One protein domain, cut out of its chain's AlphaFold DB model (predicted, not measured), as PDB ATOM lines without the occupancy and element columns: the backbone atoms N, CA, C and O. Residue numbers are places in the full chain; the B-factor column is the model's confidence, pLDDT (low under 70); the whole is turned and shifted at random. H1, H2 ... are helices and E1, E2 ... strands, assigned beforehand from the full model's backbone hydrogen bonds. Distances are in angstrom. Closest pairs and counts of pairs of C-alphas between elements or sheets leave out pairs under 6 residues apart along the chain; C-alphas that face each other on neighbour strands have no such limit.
ATOM      1  N   SER A   2      35.869   9.446  44.696       63.00
ATOM      2  CA  SER A   2      34.753   9.136  45.612       63.00
ATOM      3  C   SER A   2      34.507   7.638  45.756       63.00
ATOM      4  O   SER A   2      34.454   7.132  46.869       63.00
ATOM      5  N   ASP A   3      34.448   6.915  44.639       81.56
ATOM      6  CA  ASP A   3      33.994   5.523  44.636       81.56
ATOM      7  C   ASP A   3      34.902   4.606  45.448       81.56
ATOM      8  O   ASP A   3      34.429   3.603  45.961       81.56
ATOM      9  N   TYR A   4      36.189   4.949  45.583       88.19
ATOM     10  CA  TYR A   4      37.145   4.214  46.411       88.19
ATOM     11  C   TYR A   4      36.848   4.371  47.906       88.19
ATOM     12  O   TYR A   4      36.779   3.372  48.620       88.19
ATOM     13  N   ALA A   5      36.630   5.609  48.366       90.94
ATOM     14  CA  ALA A   5      36.412   5.922  49.779       90.94
ATOM     15  C   ALA A   5      35.155   5.245  50.349       90.94
ATOM     16  O   ALA A   5      35.090   4.967  51.544       90.94
ATOM     17  N   PHE A   6      34.176   4.948  49.489       93.25
ATOM     18  CA  PHE A   6      32.917   4.309  49.869       93.25
ATOM     19  C   PHE A   6      32.872   2.799  49.588       93.25
ATOM     20  O   PHE A   6      31.830   2.182  49.803       93.25
ATOM     21  N   ARG A   7      33.967   2.167  49.132       95.88
ATOM     22  CA  ARG A   7      33.991   0.703  48.978       95.88
ATOM     23  C   ARG A   7      33.917   0.042  50.343       95.88
ATOM     24  O   ARG A   7      34.725   0.337  51.225       95.88
ATOM     25  N   VAL A   8      33.002  -0.905  50.475       96.12
ATOM     26  CA  VAL A   8      32.813  -1.710  51.681       96.12
ATOM     27  C   VAL A   8      33.140  -3.171  51.403       96.12
ATOM     28  O   VAL A   8      33.045  -3.639  50.270       96.12
ATOM     29  N   ARG A   9      33.568  -3.873  52.447       95.88
ATOM     30  CA  ARG A   9      33.742  -5.327  52.458       95.88
ATOM     31  C   ARG A   9      32.438  -6.016  52.867       95.88
ATOM     32  O   ARG A   9      31.509  -5.363  53.335       95.88
ATOM     33  N   ASP A  10      32.421  -7.343  52.783       97.31
ATOM     34  CA  ASP A  10      31.275  -8.176  53.182       97.31
ATOM     35  C   ASP A  10      30.895  -8.033  54.669       97.31
ATOM     36  O   ASP A  10      29.756  -8.290  55.043       97.31
ATOM     37  N   ASP A  11      31.827  -7.589  55.523       95.31
ATOM     38  CA  ASP A  11      31.579  -7.298  56.944       95.31
ATOM     39  C   ASP A  11      31.000  -5.890  57.191       95.31
ATOM     40  O   ASP A  11      30.850  -5.472  58.340       95.31
ATOM     41  N   GLY A  12      30.683  -5.144  56.127       95.38
ATOM     42  CA  GLY A  12      30.115  -3.797  56.189       95.38
ATOM     43  C   GLY A  12      31.116  -2.689  56.526       95.38
ATOM     44  O   GLY A  12      30.726  -1.524  56.596       95.38
ATOM     45  N   LEU A  13      32.403  -3.004  56.721       96.69
ATOM     46  CA  LEU A  13      33.440  -2.009  57.009       96.69
ATOM     47  C   LEU A  13      34.106  -1.480  55.727       96.69
ATOM     48  O   LEU A  13      34.162  -2.195  54.721       96.69
ATOM     49  N   PRO A  14      34.695  -0.264  55.757       97.06
ATOM     50  CA  PRO A  14      35.464   0.259  54.632       97.06
ATOM     51  C   PRO A  14      36.566  -0.702  54.159       97.06
ATOM     52  O   PRO A  14      37.248  -1.364  54.956       97.06
ATOM     53  N   ALA A  15      36.761  -0.769  52.843       97.00
ATOM     54  CA  ALA A  15      37.823  -1.555  52.224       97.00
ATOM     55  C   ALA A  15      39.209  -0.964  52.524       97.00
ATOM     56  O   ALA A  15      40.140  -1.717  52.833       97.00
ATOM     57  N   ASP A  16      39.319   0.366  52.514       96.25
ATOM     58  CA  ASP A  16      40.538   1.087  52.875       96.25
ATOM     59  C   ASP A  16      40.930   0.839  54.354       96.25
ATOM     60  O   ASP A  16      40.089   0.980  55.252       96.25
ATOM     61  N   PRO A  17      42.185   0.444  54.645       96.19
ATOM     62  CA  PRO A  17      42.632   0.163  56.010       96.19
ATOM     63  C   PRO A  17      42.597   1.365  56.964       96.19
ATOM     64  O   PRO A  17      42.321   1.177  58.155       96.19
ATOM     65  N   TRP A  18      42.863   2.578  56.474       96.12
ATOM     66  CA  TRP A  18      42.885   3.785  57.298       96.12
ATOM     67  C   TRP A  18      41.460   4.185  57.703       96.12
ATOM     68  O   TRP A  18      41.161   4.298  58.894       96.12
ATOM     69  N   LEU A  19      40.533   4.239  56.739       97.25
ATOM     70  CA  LEU A  19      39.105   4.471  56.984       97.25
ATOM     71  C   LEU A  19      38.518   3.408  57.914       97.25
ATOM     72  O   LEU A  19      37.781   3.729  58.848       97.25
ATOM     73  N   ARG A  20      38.874   2.135  57.707       97.44
ATOM     74  CA  ARG A  20      38.408   1.026  58.549       97.44
ATOM     75  C   ARG A  20      38.872   1.146  59.996       97.44
ATOM     76  O   ARG A  20      38.130   0.757  60.895       97.44
ATOM     77  N   THR A  21      40.068   1.676  60.234       97.38
ATOM     78  CA  THR A  21      40.574   1.909  61.595       97.38
ATOM     79  C   THR A  21      39.680   2.897  62.339       97.38
ATOM     80  O   THR A  21      39.250   2.611  63.454       97.38
ATOM     81  N   HIS A  22      39.306   4.005  61.698       97.38
ATOM     82  CA  HIS A  22      38.380   4.971  62.288       97.38
ATOM     83  C   HIS A  22      36.955   4.415  62.423       97.38
ATOM     84  O   HIS A  22      36.333   4.593  63.469       97.38
ATOM     85  N   ALA A  23      36.457   3.693  61.416       96.81
ATOM     86  CA  ALA A  23      35.124   3.091  61.451       96.81
ATOM     87  C   ALA A  23      34.963   2.082  62.601       96.81
ATOM     88  O   ALA A  23      33.936   2.070  63.275       96.81
ATOM     89  N   ARG A  24      36.001   1.282  62.894       96.62
ATOM     90  CA  ARG A  24      36.016   0.356  64.045       96.62
ATOM     91  C   ARG A  24      35.896   1.056  65.398       96.62
ATOM     92  O   ARG A  24      35.451   0.436  66.355       96.62
ATOM     93  N   LEU A  25      36.278   2.327  65.471       96.12
ATOM     94  CA  LEU A  25      36.156   3.168  66.661       96.12
ATOM     95  C   LEU A  25      34.843   3.976  66.677       96.12
ATOM     96  O   LEU A  25      34.677   4.862  67.507       96.12
ATOM     97  N   GLY A  26      33.905   3.680  65.769       95.81
ATOM     98  CA  GLY A  26      32.596   4.332  65.700       95.81
ATOM     99  C   GLY A  26      32.560   5.608  64.858       95.81
ATOM    100  O   GLY A  26      31.538   6.299  64.855       95.81
ATOM    101  N   ALA A  27      33.635   5.935  64.136       97.12
ATOM    102  CA  ALA A  27      33.617   7.064  63.217       97.12
ATOM    103  C   ALA A  27      32.792   6.777  61.964       97.12
ATOM    104  O   ALA A  27      32.740   5.650  61.471       97.12
ATOM    105  N   VAL A  28      32.232   7.833  61.387       95.75
ATOM    106  CA  VAL A  28      31.557   7.786  60.086       95.75
ATOM    107  C   VAL A  28      32.264   8.700  59.096       95.75
ATOM    108  O   VAL A  28      32.843   9.713  59.494       95.75
ATOM    109  N   ILE A  29      32.208   8.359  57.806       95.06
ATOM    110  CA  ILE A  29      32.609   9.295  56.751       95.06
ATOM    111  C   ILE A  29      31.634  10.471  56.801       95.06
ATOM    112  O   ILE A  29      30.437  10.294  56.586       95.06
ATOM    113  N   GLU A  30      32.146  11.660  57.093       95.44
ATOM    114  CA  GLU A  30      31.364  12.894  57.083       95.44
ATOM    115  C   GLU A  30      31.227  13.422  55.655       95.44
ATOM    116  O   GLU A  30      30.130  13.733  55.200       95.44
ATOM    117  N   LYS A  31      32.351  13.508  54.931       94.00
ATOM    118  CA  LYS A  31      32.393  13.889  53.516       94.00
ATOM    119  C   LYS A  31      33.751  13.596  52.885       94.00
ATOM    120  O   LYS A  31      34.763  13.464  53.573       94.00
ATOM    121  N   VAL A  32      33.773  13.598  51.555       94.25
ATOM    122  CA  VAL A  32      35.006  13.773  50.778       94.25
ATOM    123  C   VAL A  32      35.362  15.261  50.765       94.25
ATOM    124  O   VAL A  32      34.511  16.107  50.487       94.25
ATOM    125  N   ALA A  33      36.615  15.583  51.067       94.56
ATOM    126  CA  ALA A  33      37.180  16.921  50.978       94.56
ATOM    127  C   ALA A  33      38.019  17.017  49.690       94.56
ATOM    128  O   ALA A  33      39.153  16.546  49.683       94.56
ATOM    129  N   PRO A  34      37.490  17.590  48.591       92.00
ATOM    130  CA  PRO A  34      38.174  17.576  47.293       92.00
ATOM    131  C   PRO A  34      39.442  18.441  47.245       92.00
ATOM    132  O   PRO A  34      40.287  18.218  46.391       92.00
ATOM    133  N   ALA A  35      39.571  19.408  48.157       94.94
ATOM    134  CA  ALA A  35      40.724  20.293  48.290       94.94
ATOM    135  C   ALA A  35      41.108  20.401  49.774       94.94
ATOM    136  O   ALA A  35      40.864  21.415  50.424       94.94
ATOM    137  N   SER A  36      41.615  19.305  50.340       94.69
ATOM    138  CA  SER A  36      42.019  19.237  51.748       94.69
ATOM    139  C   SER A  36      43.368  19.904  52.001       94.69
ATOM    140  O   SER A  36      43.588  20.425  53.092       94.69
ATOM    141  N   MET A  37      44.262  19.882  51.015       95.44
ATOM    142  CA  MET A  37      45.524  20.610  51.042       95.44
ATOM    143  C   MET A  37      45.751  21.239  49.673       95.44
ATOM    144  O   MET A  37      45.631  20.567  48.650       95.44
ATOM    145  N   VAL A  38      46.052  22.536  49.659       97.75
ATOM    146  CA  VAL A  38      46.354  23.282  48.437       97.75
ATOM    147  C   VAL A  38      47.734  23.893  48.587       97.75
ATOM    148  O   VAL A  38      47.967  24.667  49.513       97.75
ATOM    149  N   ILE A  39      48.640  23.538  47.680       98.00
ATOM    150  CA  ILE A  39      49.995  24.084  47.623       98.00
ATOM    151  C   ILE A  39      50.158  24.774  46.277       98.00
ATOM    152  O   ILE A  39      49.959  24.170  45.225       98.00
ATOM    153  N   THR A  40      50.532  26.047  46.320       98.12
ATOM    154  CA  THR A  40      50.842  26.858  45.142       98.12
ATOM    155  C   THR A  40      52.282  27.333  45.227       98.12
ATOM    156  O   THR A  40      52.739  27.713  46.306       98.12
ATOM    157  N   GLY A  41      52.975  27.373  44.096       98.19
ATOM    158  CA  GLY A  41      54.333  27.901  44.027       98.19
ATOM    159  C   GLY A  41      54.764  28.170  42.596       98.19
ATOM    160  O   GLY A  41      54.138  27.675  41.656       98.19
ATOM    161  N   SER A  42      55.835  28.945  42.442       98.56
ATOM    162  CA  SER A  42      56.478  29.139  41.144       98.56
ATOM    163  C   SER A  42      57.114  27.850  40.638       98.56
ATOM    164  O   SER A  42      57.385  26.927  41.417       98.56
ATOM    165  N   LEU A  43      57.428  27.777  39.343       98.50
ATOM    166  CA  LEU A  43      58.103  26.598  38.801       98.50
ATOM    167  C   LEU A  43      59.495  26.425  39.418       98.50
ATOM    168  O   LEU A  43      59.954  25.307  39.617       98.50
ATOM    169  N   ALA A  44      60.166  27.523  39.782       98.56
ATOM    170  CA  ALA A  44      61.431  27.465  40.514       98.56
ATOM    171  C   ALA A  44      61.278  26.817  41.905       98.56
ATOM    172  O   ALA A  44      62.110  25.994  42.291       98.56
ATOM    173  N   GLN A  45      60.205  27.137  42.637       98.44
ATOM    174  CA  GLN A  45      59.910  26.497  43.920       98.44
ATOM    175  C   GLN A  45      59.631  25.005  43.736       98.44
ATOM    176  O   GLN A  45      60.255  24.182  44.403       98.44
ATOM    177  N   TRP A  46      58.785  24.644  42.771       98.06
ATOM    178  CA  TRP A  46      58.491  23.246  42.465       98.06
ATOM    179  C   TRP A  46      59.729  22.443  42.065       98.06
ATOM    180  O   TRP A  46      59.934  21.357  42.602       98.06
ATOM    181  N   ARG A  47      60.609  22.993  41.220       97.69
ATOM    182  CA  ARG A  47      61.909  22.381  40.897       97.69
ATOM    183  C   ARG A  47      62.742  22.124  42.152       97.69
ATOM    184  O   ARG A  47      63.330  21.055  42.284       97.69
ATOM    185  N   SER A  48      62.767  23.072  43.092       98.00
ATOM    186  CA  SER A  48      63.516  22.918  44.347       98.00
ATOM    187  C   SER A  48      62.913  21.882  45.300       98.00
ATOM    188  O   SER A  48      63.657  21.202  46.000       98.00
ATOM    189  N   TRP A  49      61.585  21.743  45.324       96.94
ATOM    190  CA  TRP A  49      60.890  20.801  46.205       96.94
ATOM    191  C   TRP A  49      60.885  19.381  45.649       96.94
ATOM    192  O   TRP A  49      61.125  18.429  46.384       96.94
ATOM    193  N   ALA A  50      60.592  19.240  44.358       95.69
ATOM    194  CA  ALA A  50      60.346  17.957  43.714       95.69
ATOM    195  C   ALA A  50      61.549  17.432  42.918       95.69
ATOM    196  O   ALA A  50      61.544  16.273  42.514       95.69
ATOM    197  N   GLY A  51      62.565  18.263  42.652       94.50
ATOM    198  CA  GLY A  51      63.757  17.862  41.897       94.50
ATOM    199  C   GLY A  51      63.492  17.517  40.426       94.50
ATOM    200  O   GLY A  51      64.324  16.875  39.791       94.50
ATOM    201  N   GLN A  52      62.341  17.917  39.880       94.12
ATOM    202  CA  GLN A  52      61.933  17.662  38.493       94.12
ATOM    203  C   GLN A  52      61.913  18.960  37.668       94.12
ATOM    204  O   GLN A  52      61.879  20.035  38.263       94.12
ATOM    205  N   PRO A  53      61.891  18.900  36.319       94.50
ATOM    206  CA  PRO A  53      62.020  20.094  35.479       94.50
ATOM    207  C   PRO A  53      60.819  21.048  35.484       94.50
ATOM    208  O   PRO A  53      61.038  22.248  35.455       94.50
ATOM    209  N   PHE A  54      59.568  20.573  35.553       96.94
ATOM    210  CA  PHE A  54      58.368  21.441  35.493       96.94
ATOM    211  C   PHE A  54      58.309  22.363  34.247       96.94
ATOM    212  O   PHE A  54      57.880  23.511  34.329       96.94
ATOM    213  N   ASP A  55      58.736  21.857  33.085       96.38
ATOM    214  CA  ASP A  55      58.864  22.635  31.836       96.38
ATOM    215  C   ASP A  55      57.705  22.425  30.844       96.38
ATOM    216  O   ASP A  55      57.769  22.861  29.696       96.38
ATOM    217  N   THR A  56      56.657  21.701  31.236       97.12
ATOM    218  CA  THR A  56      55.531  21.358  30.355       97.12
ATOM    219  C   THR A  56      54.214  21.631  31.060       97.12
ATOM    220  O   THR A  56      54.041  21.247  32.214       97.12
ATOM    221  N   ASP A  57      53.294  22.285  30.353       98.25
ATOM    222  CA  ASP A  57      51.943  22.542  30.840       98.25
ATOM    223  C   ASP A  57      51.180  21.247  31.140       98.25
ATOM    224  O   ASP A  57      51.313  20.232  30.449       98.25
ATOM    225  N   GLY A  58      50.298  21.317  32.133       98.12
ATOM    226  CA  GLY A  58      49.379  20.246  32.484       98.12
ATOM    227  C   GLY A  58      49.822  19.395  33.679       98.12
ATOM    228  O   GLY A  58      50.651  19.811  34.491       98.12
ATOM    229  N   PRO A  59      49.196  18.220  33.862       98.00
ATOM    230  CA  PRO A  59      49.445  17.362  35.014       98.00
ATOM    231  C   PRO A  59      50.873  16.795  35.012       98.00
ATOM    232  O   PRO A  59      51.248  16.053  34.108       98.00
ATOM    233  N   THR A  60      51.642  17.086  36.059       97.56
ATOM    234  CA  THR A  60      52.998  16.568  36.290       97.56
ATOM    235  C   THR A  60      53.012  15.633  37.498       97.56
ATOM    236  O   THR A  60      52.508  15.974  38.571       97.56
ATOM    237  N   ILE A  61      53.577  14.435  37.327       97.06
ATOM    238  CA  ILE A  61      53.670  13.423  38.386       97.06
ATOM    239  C   ILE A  61      54.903  13.683  39.246       97.06
ATOM    240  O   ILE A  61      56.033  13.492  38.802       97.06
ATOM    241  N   VAL A  62      54.666  14.045  40.503       95.94
ATOM    242  CA  VAL A  62      55.701  14.145  41.534       95.94
ATOM    243  C   VAL A  62      55.729  12.849  42.336       95.94
ATOM    244  O   VAL A  62      54.681  12.308  42.691       95.94
ATOM    245  N   GLU A  63      56.924  12.338  42.619       93.31
ATOM    246  CA  GLU A  63      57.084  11.138  43.439       93.31
ATOM    247  C   GLU A  63      56.442  11.335  44.821       93.31
ATOM    248  O   GLU A  63      56.596  12.378  45.451       93.31
ATOM    249  N   SER A  64      55.715  10.322  45.296       89.50
ATOM    250  CA  SER A  64      54.976  10.329  46.572       89.50
ATOM    251  C   SER A  64      53.790  11.300  46.677       89.50
ATOM    252  O   SER A  64      53.081  11.260  47.682       89.50
ATOM    253  N   ALA A  65      53.516  12.129  45.666       94.06
ATOM    254  CA  ALA A  65      52.295  12.929  45.635       94.06
ATOM    255  C   ALA A  65      51.067  12.036  45.379       94.06
ATOM    256  O   ALA A  65      51.118  11.103  44.574       94.06
ATOM    257  N   LEU A  66      49.943  12.326  46.043       93.06
ATOM    258  CA  LEU A  66      48.713  11.532  45.889       93.06
ATOM    259  C   LEU A  66      48.022  11.777  44.544       93.06
ATOM    260  O   LEU A  66      47.286  10.922  44.049       93.06
ATOM    261  N   VAL A  67      48.233  12.962  43.975       95.62
ATOM    262  CA  VAL A  67      47.676  13.406  42.697       95.62
ATOM    263  C   VAL A  67      48.720  14.228  41.925       95.62
ATOM    264  O   VAL A  67      49.718  14.652  42.506       95.62
ATOM    265  N   PRO A  68      48.540  14.461  40.617       97.62
ATOM    266  CA  PRO A  68      49.459  15.306  39.860       97.62
ATOM    267  C   PRO A  68      49.451  16.766  40.341       97.62
ATOM    268  O   PRO A  68      48.424  17.281  40.788       97.62
ATOM    269  N   VAL A  69      50.577  17.456  40.156       98.19
ATOM    270  CA  VAL A  69      50.646  18.923  40.214       98.19
ATOM    271  C   VAL A  69      50.201  19.471  38.863       98.19
ATOM    272  O   VAL A  69      50.689  19.021  37.829       98.19
ATOM    273  N   LEU A  70      49.283  20.433  38.840       98.38
ATOM    274  CA  LEU A  70      48.913  21.131  37.613       98.38
ATOM    275  C   LEU A  70      49.927  22.240  37.331       98.38
ATOM    276  O   LEU A  70      50.069  23.156  38.140       98.38
ATOM    277  N   VAL A  71      50.607  22.151  36.194       98.69
ATOM    278  CA  VAL A  71      51.631  23.105  35.759       98.69
ATOM    279  C   VAL A  71      51.060  24.057  34.713       98.69
ATOM    280  O   VAL A  71      50.396  23.624  33.772       98.69
ATOM    281  N   ASP A  72      51.331  25.346  34.887       98.50
ATOM    282  CA  ASP A  72      51.045  26.428  33.950       98.50
ATOM    283  C   ASP A  72      52.341  27.213  33.716       98.50
ATOM    284  O   ASP A  72      52.766  28.034  34.538       98.50
ATOM    285  N   VAL A  73      53.005  26.904  32.604       98.19
ATOM    286  CA  VAL A  73      54.287  27.491  32.219       98.19
ATOM    287  C   VAL A  73      54.149  28.974  31.875       98.19
ATOM    288  O   VAL A  73      54.933  29.761  32.413       98.19
ATOM    289  N   PRO A  74      53.159  29.416  31.068       98.31
ATOM    290  CA  PRO A  74      52.959  30.837  30.789       98.31
ATOM    291  C   PRO A  74      52.773  31.708  32.038       98.31
ATOM    292  O   PRO A  74      53.119  32.889  32.005       98.31
ATOM    293  N   ARG A  75      52.215  31.154  33.124       98.12
ATOM    294  CA  ARG A  75      51.978  31.878  34.384       98.12
ATOM    295  C   ARG A  75      53.050  31.662  35.455       98.12
ATOM    296  O   ARG A  75      52.891  32.216  36.539       98.12
ATOM    297  N   ASP A  76      54.107  30.895  35.172       98.44
ATOM    298  CA  ASP A  76      55.113  30.459  36.159       98.44
ATOM    299  C   ASP A  76      54.462  29.896  37.437       98.44
ATOM    300  O   ASP A  76      54.750  30.330  38.551       98.44
ATOM    301  N   LEU A  77      53.521  28.958  37.280       98.56
ATOM    302  CA  LEU A  77      52.702  28.466  38.386       98.56
ATOM    303  C   LEU A  77      52.568  26.943  38.369       98.56
ATOM    304  O   LEU A  77      52.200  26.346  37.363       98.56
ATOM    305  N   GLY A  78      52.785  26.315  39.523       98.38
ATOM    306  CA  GLY A  78      52.347  24.949  39.795       98.38
ATOM    307  C   GLY A  78      51.355  24.917  40.956       98.38
ATOM    308  O   GLY A  78      51.556  25.590  41.974       98.38
ATOM    309  N   VAL A  79      50.291  24.126  40.813       98.44
ATOM    310  CA  VAL A  79      49.219  23.986  41.808       98.44
ATOM    311  C   VAL A  79      48.977  22.514  42.122       98.44
ATOM    312  O   VAL A  79      48.618  21.728  41.250       98.44
ATOM    313  N   TYR A  80      49.122  22.147  43.389       98.12
ATOM    314  CA  TYR A  80      48.784  20.828  43.914       98.12
ATOM    315  C   TYR A  80      47.524  20.932  44.771       98.12
ATOM    316  O   TYR A  80      47.487  21.721  45.717       98.12
ATOM    317  N   VAL A  81      46.492  20.156  44.434       97.81
ATOM    318  CA  VAL A  81      45.214  20.118  45.163       97.81
ATOM    319  C   VAL A  81      44.953  18.691  45.610       97.81
ATOM    320  O   VAL A  81      44.486  17.861  44.835       97.81
ATOM    321  N   GLU A  82      45.262  18.403  46.867       95.38
ATOM    322  CA  GLU A  82      45.128  17.070  47.434       95.38
ATOM    323  C   GLU A  82      43.717  16.828  47.989       95.38
ATOM    324  O   GLU A  82      43.242  17.602  48.833       95.38
ATOM    325  N   PRO A  83      43.048  15.738  47.585       94.38
ATOM    326  CA  PRO A  83      41.796  15.315  48.187       94.38
ATOM    327  C   PRO A  83      42.029  14.498  49.465       94.38
ATOM    328  O   PRO A  83      43.017  13.785  49.600       94.38
ATOM    329  N   ASN A  84      41.069  14.534  50.387       94.69
ATOM    330  CA  ASN A  84      41.069  13.709  51.600       94.69
ATOM    331  C   ASN A  84      39.632  13.278  51.964       94.69
ATOM    332  O   ASN A  84      38.659  13.701  51.335       94.69
ATOM    333  N   VAL A  85      39.477  12.436  52.981       95.56
ATOM    334  CA  VAL A  85      38.194  11.986  53.531       95.56
ATOM    335  C   VAL A  85      38.114  12.400  54.994       95.56
ATOM    336  O   VAL A  85      38.997  12.096  55.791       95.56
ATOM    337  N   TRP A  86      37.041  13.092  55.371       95.38
ATOM    338  CA  TRP A  86      36.825  13.480  56.760       95.38
ATOM    339  C   TRP A  86      36.058  12.391  57.498       95.38
ATOM    340  O   TRP A  86      34.943  12.038  57.114       95.38
ATOM    341  N   MET A  87      36.654  11.895  58.580       96.88
ATOM    342  CA  MET A  87      36.040  10.936  59.495       96.88
ATOM    343  C   MET A  87      35.591  11.668  60.758       96.88
ATOM    344  O   MET A  87      36.405  12.299  61.430       96.88
ATOM    345  N   ARG A  88      34.307  11.573  61.104       96.81
ATOM    346  CA  ARG A  88      33.767  12.171  62.329       96.81
ATOM    347  C   ARG A  88      33.556  11.106  63.392       96.81
ATOM    348  O   ARG A  88      32.787  10.169  63.188       96.81
ATOM    349  N   HIS A  89      34.184  11.305  64.548       96.12
ATOM    350  CA  HIS A  89      33.892  10.571  65.780       96.12
ATOM    351  C   HIS A  89      32.814  11.311  66.570       96.12
ATOM    352  O   HIS A  89      32.729  12.539  66.516       96.12
ATOM    353  N   ARG A  90      31.974  10.568  67.292       88.25
ATOM    354  CA  ARG A  90      31.104  11.163  68.310       88.25
ATOM    355  C   ARG A  90      31.951  11.323  69.572       88.25
ATOM    356  O   ARG A  90      32.529  10.335  70.017       88.25
TER     357      ARG A  90
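What this domain is: This is residues 2 to 90 of the 91 residues of an uncharacterized protein of Geodermatophilaceae bacterium (UniProt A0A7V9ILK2). A long twisted ribbon of two antiparallel strands, E1 and E4, makes the length of a rod. H2 packs near one end of it, and H3 with the short strands E2 and E3 gathers at the other. The printed part has 89 residues, with three named helices and four named strands in the order H1 H2 E1 H3 E2 E3 E4; the class is mixed, and the sheet, E1 - E4 - E3 - E2, is antiparallel. The whole is loose, with a radius of gyration of the C-alphas of 17.0 A and spans of 49 by 24 by 19 A.

Where its parts are: Find C-alpha 2 at (34.753, 9.136, 45.612), where H1, residues 2 to 5, begins. Next come H2, residues 17 to 24, and E1, residues 28 to 41, 34.4 A long, which bends by 51 degrees at residue 31. After H3, residues 43 to 50, look for E2, residues 58 to 60, and E3, residues 69 to 72. E4, residues 77 to 88, runs 34.6 A to C-alpha 88 at (33.767, 12.171, 62.329).

How they stand to each other: The sheet is strongly twisted. Between E1 and E4, find N 33 and O 84 within hydrogen-bond range at 2.8 A. E2, E3 and E4 form a meander, each strand the antiparallel neighbour of the one before; look at N 60 and O 69, 2.8 A, and N 79 and O 70, 2.9 A. H2 and H3 are on the same face; their closest C-alphas to E4 are His 22 to Met 87, 7.0 A, and Leu 43 to Leu 77, 5.7 A. H1 only grazes the sheet with residues 2 to 5. Every O i to N i+4 pair is within range in H2 and H3; H1 is too short for one.

The domain as a whole: The two C-alphas farthest apart, Asp 11 and Pro 74, are 50.9 A apart. The printed part has no cut; the link from H1 to H2 is long, and residue 2 alone is under pLDDT 70.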